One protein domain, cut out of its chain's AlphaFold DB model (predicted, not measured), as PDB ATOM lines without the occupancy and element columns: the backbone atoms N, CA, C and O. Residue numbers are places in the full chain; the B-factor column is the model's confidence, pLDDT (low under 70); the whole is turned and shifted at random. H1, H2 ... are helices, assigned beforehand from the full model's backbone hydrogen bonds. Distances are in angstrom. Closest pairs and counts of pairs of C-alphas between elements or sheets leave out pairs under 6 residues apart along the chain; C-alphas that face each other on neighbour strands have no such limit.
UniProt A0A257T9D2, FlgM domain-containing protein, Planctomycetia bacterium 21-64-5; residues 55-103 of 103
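Overview. This is residues 55 to 103 of the 103 residues of the protein "FlgM domain-containing protein" of Planctomycetia bacterium 21-64-5 (UniProt A0A257T9D2). The printed part is a wide, open, flat horseshoe of three separate helices: H1 and H3 form its two arms, H2 is the bar that joins them across the closed end, and the space between the arms is empty. No helix packs on another, and the bends of the horseshoe lie in the two connecting stretches, residues 64 to 69 and residues 82 to 87. The printed part has 49 residues, with three named helices in the order H1, H2, H3 and no named strand; the class is all helix. The whole is extended, with a radius of gyration of the C-alphas of 18.0 A, and the C-alphas span 46 by 31 by 11 A along their three main axes.

Along the chain. H1, residues 55 to 63, begins with C-alpha 55 at (-54.162, -66.327, 20.093) and measures 12.5 A from first to last C-alpha. H2, residues 70 to 81, begins with C-alpha 70 at (-27.824, -59.334, 22.574) and measures 16.4 A. H3, residues 88 to 102, is the longest helix by residues, with 15, and measures 21.4 A; its last C-alpha, that of Val 102, is at (-44.649, -28.285, 22.915).

Arrangement. H1 has the N-to-C direction (0.97, 0.16, -0.17), with x rising along the helix. H1 and H2 are apart, with no C-alpha of the one within 8 A of the other. H2 has the direction (0.20, 0.93, 0.29), with y rising from Gln 70 to Ala 81. H2 and H3 are apart too. H3 has the direction (-0.98, 0.17, 0.12), with x falling from Pro 88 to Val 102. H1 and H3 are apart as well. Residues 55 to 75 stand free, of which 55 to 63 belong to H1 and 70 to 75 to H2; so do residues 77 to 83, of which 77 to 81 belong to H2, and residues 86 to 103, of which 88 to 102 belong to H3. In H1, H2 and H3 every O i to N i+4 pair is within hydrogen-bond range.

Size, cuts and confidence. The outline is flat, and the two C-alphas farthest apart are those of Gly 56 and Pro 88, at 47.7 A. The C-alphas of Ala 55 and Ala 103, the first and last printed residues, are 42.6 A apart; Ala 103 is also the chain's last residue. The printed part has no cut. The links from H1 to H2 and from H2 to H3 are short, with 6 residues each. The mean pLDDT of the printed part of this predicted model is 92.6, and no printed residue is under 70.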
ATOM      1  N   ALA A  55     -55.313 -65.836  19.336       92.25
ATOM      2  CA  ALA A  55     -54.162 -66.327  20.093       92.25
ATOM      3  C   ALA A  55     -53.117 -67.002  19.186       92.25
ATOM      4  O   ALA A  55     -51.926 -66.740  19.334       92.25
ATOM      5  N   GLY A  56     -53.550 -67.817  18.215       93.50
ATOM      6  CA  GLY A  56     -52.657 -68.427  17.225       93.50
ATOM      7  C   GLY A  56     -51.938 -67.378  16.378       93.50
ATOM      8  O   GLY A  56     -50.719 -67.432  16.233       93.50
ATOM      9  N   ARG A  57     -52.664 -66.347  15.928       91.75
ATOM     10  CA  ARG A  57     -52.078 -65.232  15.167       91.75
ATOM     11  C   ARG A  57     -51.013 -64.475  15.973       91.75
ATOM     12  O   ARG A  57     -49.989 -64.087  15.419       91.75
ATOM     13  N   LEU A  58     -51.236 -64.269  17.273       92.81
ATOM     14  CA  LEU A  58     -50.265 -63.614  18.158       92.81
ATOM     15  C   LEU A  58     -49.004 -64.458  18.375       92.81
ATOM     16  O   LEU A  58     -47.901 -63.913  18.376       92.81
ATOM     17  N   VAL A  59     -49.151 -65.774  18.534       93.38
ATOM     18  CA  VAL A  59     -48.014 -66.699  18.660       93.38
ATOM     19  C   VAL A  59     -47.190 -66.721  17.374       93.38
ATOM     20  O   VAL A  59     -45.965 -66.634  17.436       93.38
ATOM     21  N   ASP A  60     -47.845 -66.748  16.215       91.69
ATOM     22  CA  ASP A  60     -47.158 -66.673  14.925       91.69
ATOM     23  C   ASP A  60     -46.388 -65.360  14.770       91.69
ATOM     24  O   ASP A  60     -45.250 -65.365  14.297       91.69
ATOM     25  N   LEU A  61     -46.973 -64.230  15.177       89.75
ATOM     26  CA  LEU A  61     -46.289 -62.934  15.185       89.75
ATOM     27  C   LEU A  61     -45.063 -62.948  16.102       89.75
ATOM     28  O   LEU A  61     -44.009 -62.461  15.703       89.75
ATOM     29  N   ALA A  62     -45.172 -63.536  17.295       87.69
ATOM     30  CA  ALA A  62     -44.053 -63.664  18.222       87.69
ATOM     31  C   ALA A  62     -42.925 -64.544  17.652       87.69
ATOM     32  O   ALA A  62     -41.758 -64.189  17.778       87.69
ATOM     33  N   ASN A  63     -43.265 -65.639  16.965       88.62
ATOM     34  CA  ASN A  63     -42.294 -66.535  16.325       88.62
ATOM     35  C   ASN A  63     -41.594 -65.908  15.110       88.62
ATOM     36  O   ASN A  63     -40.496 -66.319  14.745       88.62
ATOM     37  N   GLN A  64     -42.223 -64.920  14.467       88.12
ATOM     38  CA  GLN A  64     -41.622 -64.158  13.371       88.12
ATOM     39  C   GLN A  64     -40.633 -63.095  13.862       88.12
ATOM     40  O   GLN A  64     -39.878 -62.556  13.048       88.12
ATOM     41  N   VAL A  65     -40.622 -62.776  15.163       85.25
ATOM     42  CA  VAL A  65     -39.645 -61.844  15.723       85.25
ATOM     43  C   VAL A  65     -38.275 -62.527  15.710       85.25
ATOM     44  O   VAL A  65     -38.094 -63.543  16.376       85.25
ATOM     45  N   PRO A  66     -37.294 -61.995  14.961       82.44
ATOM     46  CA  PRO A  66     -35.959 -62.568  14.950       82.44
ATOM     47  C   PRO A  66     -35.310 -62.431  16.328       82.44
ATOM     48  O   PRO A  66     -35.536 -61.445  17.036       82.44
ATOM     49  N   ASP A  67     -34.441 -63.384  16.666       86.56
ATOM     50  CA  ASP A  67     -33.701 -63.356  17.924       86.56
ATOM     51  C   ASP A  67     -32.992 -62.013  18.135       86.56
ATOM     52  O   ASP A  67     -32.315 -61.467  17.247       86.56
ATOM     53  N   ILE A  68     -33.114 -61.486  19.355       89.06
ATOM     54  CA  ILE A  68     -32.403 -60.276  19.747       89.06
ATOM     55  C   ILE A  68     -30.908 -60.579  19.723       89.06
ATOM     56  O   ILE A  68     -30.396 -61.439  20.440       89.06
ATOM     57  N   ARG A  69     -30.170 -59.804  18.926       91.62
ATOM     58  CA  ARG A  69     -28.706 -59.867  18.877       91.62
ATOM     59  C   ARG A  69     -28.115 -59.195  20.116       91.62
ATOM     60  O   ARG A  69     -27.620 -58.072  20.024       91.62
ATOM     61  N   GLN A  70     -28.167 -59.882  21.258       94.19
ATOM     62  CA  GLN A  70     -27.824 -59.334  22.574       94.19
ATOM     63  C   GLN A  70     -26.449 -58.644  22.594       94.19
ATOM     64  O   GLN A  70     -26.348 -57.494  23.006       94.19
ATOM     65  N   ASN A  71     -25.432 -59.258  21.980       94.44
ATOM     66  CA  ASN A  71     -24.092 -58.665  21.848       94.44
ATOM     67  C   ASN A  71     -24.093 -57.278  21.174       94.44
ATOM     68  O   ASN A  71     -23.358 -56.378  21.578       94.44
ATOM     69  N   ARG A  72     -24.920 -57.085  20.137       95.12
ATOM     70  CA  ARG A  72     -25.032 -55.792  19.444       95.12
ATOM     71  C   ARG A  72     -25.758 -54.773  20.313       95.12
ATOM     72  O   ARG A  72     -25.360 -53.614  20.331       95.12
ATOM     73  N   VAL A  73     -26.794 -55.205  21.029       96.06
ATOM     74  CA  VAL A  73     -27.527 -54.351  21.971       96.06
ATOM     75  C   VAL A  73     -26.587 -53.842  23.060       96.06
ATOM     76  O   VAL A  73     -26.544 -52.639  23.304       96.06
ATOM     77  N   ASP A  74     -25.786 -54.718  23.661       97.25
ATOM     78  CA  ASP A  74     -24.873 -54.334  24.739       97.25
ATOM     79  C   ASP A  74     -23.751 -53.411  24.250       97.25
ATOM     80  O   ASP A  74     -23.447 -52.410  24.899       97.25
ATOM     81  N   SER A  75     -23.213 -53.660  23.051       96.50
ATOM     82  CA  SER A  75     -22.259 -52.750  22.403       96.50
ATOM     83  C   SER A  75     -22.850 -51.357  22.153       96.50
ATOM     84  O   SER A  75     -22.176 -50.351  22.379       96.50
ATOM     85  N   ILE A  76     -24.102 -51.278  21.696       96.75
ATOM     86  CA  ILE A  76     -24.777 -49.997  21.454       96.75
ATOM     87  C   ILE A  76     -25.063 -49.285  22.780       96.75
ATOM     88  O   ILE A  76     -24.803 -48.090  22.885       96.75
ATOM     89  N   ARG A  77     -25.528 -50.000  23.814       95.81
ATOM     90  CA  ARG A  77     -25.734 -49.429  25.159       95.81
ATOM     91  C   ARG A  77     -24.452 -48.811  25.712       95.81
ATOM     92  O   ARG A  77     -24.502 -47.706  26.240       95.81
ATOM     93  N   ALA A  78     -23.317 -49.493  25.557       97.12
ATOM     94  CA  ALA A  78     -22.024 -48.966  25.980       97.12
ATOM     95  C   ALA A  78     -21.643 -47.683  25.219       97.12
ATOM     96  O   ALA A  78     -21.179 -46.728  25.835       97.12
ATOM     97  N   GLN A  79     -21.883 -47.627  23.905       96.25
ATOM     98  CA  GLN A  79     -21.622 -46.431  23.090       96.25
ATOM     99  C   GLN A  79     -22.513 -45.241  23.479       96.25
ATOM    100  O   GLN A  79     -22.028 -44.111  23.511       96.25
ATOM    101  N   ILE A  80     -23.785 -45.493  23.811       94.31
ATOM    102  CA  ILE A  80     -24.708 -44.472  24.331       94.31
ATOM    103  C   ILE A  80     -24.210 -43.958  25.686       94.31
ATOM    104  O   ILE A  80     -24.043 -42.762  25.869       94.31
ATOM    105  N   ALA A  81     -23.884 -44.854  26.621       93.69
ATOM    106  CA  ALA A  81     -23.362 -44.452  27.928       93.69
ATOM    107  C   ALA A  81     -22.042 -43.661  27.827       93.69
ATOM    108  O   ALA A  81     -21.774 -42.794  28.653       93.69
ATOM    109  N   ALA A  82     -21.228 -43.952  26.810       95.00
ATOM    110  CA  ALA A  82     -19.990 -43.240  26.524       95.00
ATOM    111  C   ALA A  82     -20.193 -41.872  25.847       95.00
ATOM    112  O   ALA A  82     -19.205 -41.191  25.579       95.00
ATOM    113  N   GLY A  83     -21.426 -41.467  25.532       92.12
ATOM    114  CA  GLY A  83     -21.678 -40.182  24.883       92.12
ATOM    115  C   GLY A  83     -21.377 -40.174  23.375       92.12
ATOM    116  O   GLY A  83     -21.212 -39.108  22.787       92.12
ATOM    117  N   THR A  84     -21.219 -41.341  22.731       93.06
ATOM    118  CA  THR A  84     -20.738 -41.426  21.331       93.06
ATOM    119  C   THR A  84     -21.739 -40.841  20.330       93.06
ATOM    120  O   THR A  84     -21.367 -40.450  19.220       93.06
ATOM    121  N   TYR A  85     -23.019 -40.785  20.691       88.19
ATOM    122  CA  TYR A  85     -24.081 -40.314  19.804       88.19
ATOM    123  C   TYR A  85     -24.554 -38.891  20.139       88.19
ATOM    124  O   TYR A  85     -25.238 -38.282  19.312       88.19
ATOM    125  N   GLU A  86     -24.142 -38.357  21.288       89.19
ATOM    126  CA  GLU A  86     -24.461 -37.042  21.840       89.19
ATOM    127  C   GLU A  86     -23.479 -35.971  21.344       89.19
ATOM    128  O   GLU A  86     -22.631 -35.465  22.077       89.19
ATOM    129  N   THR A  87     -23.589 -35.603  20.066       91.56
ATOM    130  CA  THR A  87     -22.835 -34.464  19.522       91.56
ATOM    131  C   THR A  87     -23.584 -33.149  19.773       91.56
ATOM    132  O   THR A  87     -24.816 -33.161  19.707       91.56
ATOM    133  N   PRO A  88     -22.888 -32.010  19.978       91.25
ATOM    134  CA  PRO A  88     -23.529 -30.707  20.190       91.25
ATOM    135  C   PRO A  88     -24.601 -30.389  19.138       91.25
ATOM    136  O   PRO A  88     -25.756 -30.170  19.486       91.25
ATOM    137  N   ASP A  89     -24.274 -30.557  17.854       92.38
ATOM    138  CA  ASP A  89     -25.210 -30.302  16.749       92.38
ATOM    139  C   ASP A  89     -26.496 -31.146  16.822       92.38
ATOM    140  O   ASP A  89     -27.579 -30.685  16.463       92.38
ATOM    141  N   LYS A  90     -26.406 -32.402  17.281       90.88
ATOM    142  CA  LYS A  90     -27.578 -33.283  17.409       90.88
ATOM    143  C   LYS A  90     -28.437 -32.888  18.601       90.88
ATOM    144  O   LYS A  90     -29.656 -33.010  18.515       90.88
ATOM    145  N   LEU A  91     -27.810 -32.434  19.685       92.12
ATOM    146  CA  LEU A  91     -28.507 -31.954  20.874       92.12
ATOM    147  C   LEU A  91     -29.257 -30.658  20.574       92.12
ATOM    148  O   LEU A  91     -30.433 -30.564  20.911       92.12
ATOM    149  N   ASP A  92     -28.630 -29.721  19.863       94.50
ATOM    150  CA  ASP A  92     -29.269 -28.465  19.460       94.50
ATOM    151  C   ASP A  92     -30.484 -28.723  18.559       94.50
ATOM    152  O   ASP A  92     -31.565 -28.175  18.776       94.50
ATOM    153  N   VAL A  93     -30.349 -29.614  17.570       96.62
ATOM    154  CA  VAL A  93     -31.473 -30.004  16.704       96.62
ATOM    155  C   VAL A  93     -32.573 -30.712  17.496       96.62
ATOM    156  O   VAL A  93     -33.750 -30.420  17.288       96.62
ATOM    157  N   ALA A  94     -32.221 -31.642  18.386       94.00
ATOM    158  CA  ALA A  94     -33.201 -32.356  19.201       94.00
ATOM    159  C   ALA A  94     -33.970 -31.402  20.125       94.00
ATOM    160  O   ALA A  94     -35.192 -31.503  20.220       94.00
ATOM    161  N   LEU A  95     -33.273 -30.448  20.750       95.44
ATOM    162  CA  LEU A  95     -33.870 -29.464  21.645       95.44
ATOM    163  C   LEU A  95     -34.812 -28.519  20.898       95.44
ATOM    164  O   LEU A  95     -35.938 -28.320  21.343       95.44
ATOM    165  N   ASN A  96     -34.394 -27.989  19.746       96.44
ATOM    166  CA  ASN A  96     -35.249 -27.119  18.936       96.44
ATOM    167  C   ASN A  96     -36.536 -27.838  18.506       96.44
ATOM    168  O   ASN A  96     -37.625 -27.315  18.706       96.44
ATOM    169  N   ARG A  97     -36.430 -29.082  18.014       95.69
ATOM    170  CA  ARG A  97     -37.608 -29.872  17.607       95.69
ATOM    171  C   ARG A  97     -38.537 -30.191  18.774       95.69
ATOM    172  O   ARG A  97     -39.745 -30.218  18.585       95.69
ATOM    173  N   PHE A  98     -37.979 -30.440  19.957       96.06
ATOM    174  CA  PHE A  98     -38.774 -30.653  21.163       96.06
ATOM    175  C   PHE A  98     -39.538 -29.386  21.566       96.06
ATOM    176  O   PHE A  98     -40.716 -29.473  21.895       96.06
ATOM    177  N   LEU A  99     -38.898 -28.212  21.508       97.00
ATOM    178  CA  LEU A  99     -39.551 -26.930  21.789       97.00
ATOM    179  C   LEU A  99     -40.655 -26.604  20.771       97.00
ATOM    180  O   LEU A  99     -41.703 -26.109  21.175       97.00
ATOM    181  N   ASP A 100     -40.453 -26.932  19.493       96.50
ATOM    182  CA  ASP A 100     -41.469 -26.774  18.442       96.50
ATOM    183  C   ASP A 100     -42.694 -27.685  18.652       96.50
ATOM    184  O   ASP A 100     -43.796 -27.329  18.248       96.50
ATOM    185  N   GLU A 101     -42.522 -28.868  19.253       95.69
ATOM    186  CA  GLU A 101     -43.621 -29.810  19.520       95.69
ATOM    187  C   GLU A 101     -44.514 -29.361  20.689       95.69
ATOM    188  O   GLU A 101     -45.711 -29.647  20.699       95.69
ATOM    189  N   VAL A 102     -43.938 -28.681  21.685       94.81
ATOM    190  CA  VAL A 102     -44.649 -28.285  22.915       94.81
ATOM    191  C   VAL A 102     -45.230 -26.868  22.879       94.81
ATOM    192  O   VAL A 102     -45.976 -26.517  23.796       94.81
ATOM    193  N   ALA A 103     -44.867 -26.056  21.883       78.88
ATOM    194  CA  ALA A 103     -45.349 -24.683  21.695       78.88
ATOM    195  C   ALA A 103     -46.698 -24.635  20.961       78.88
ATOM    196  O   ALA A 103     -47.544 -23.804  21.370       78.88
TER     197      ALA A 103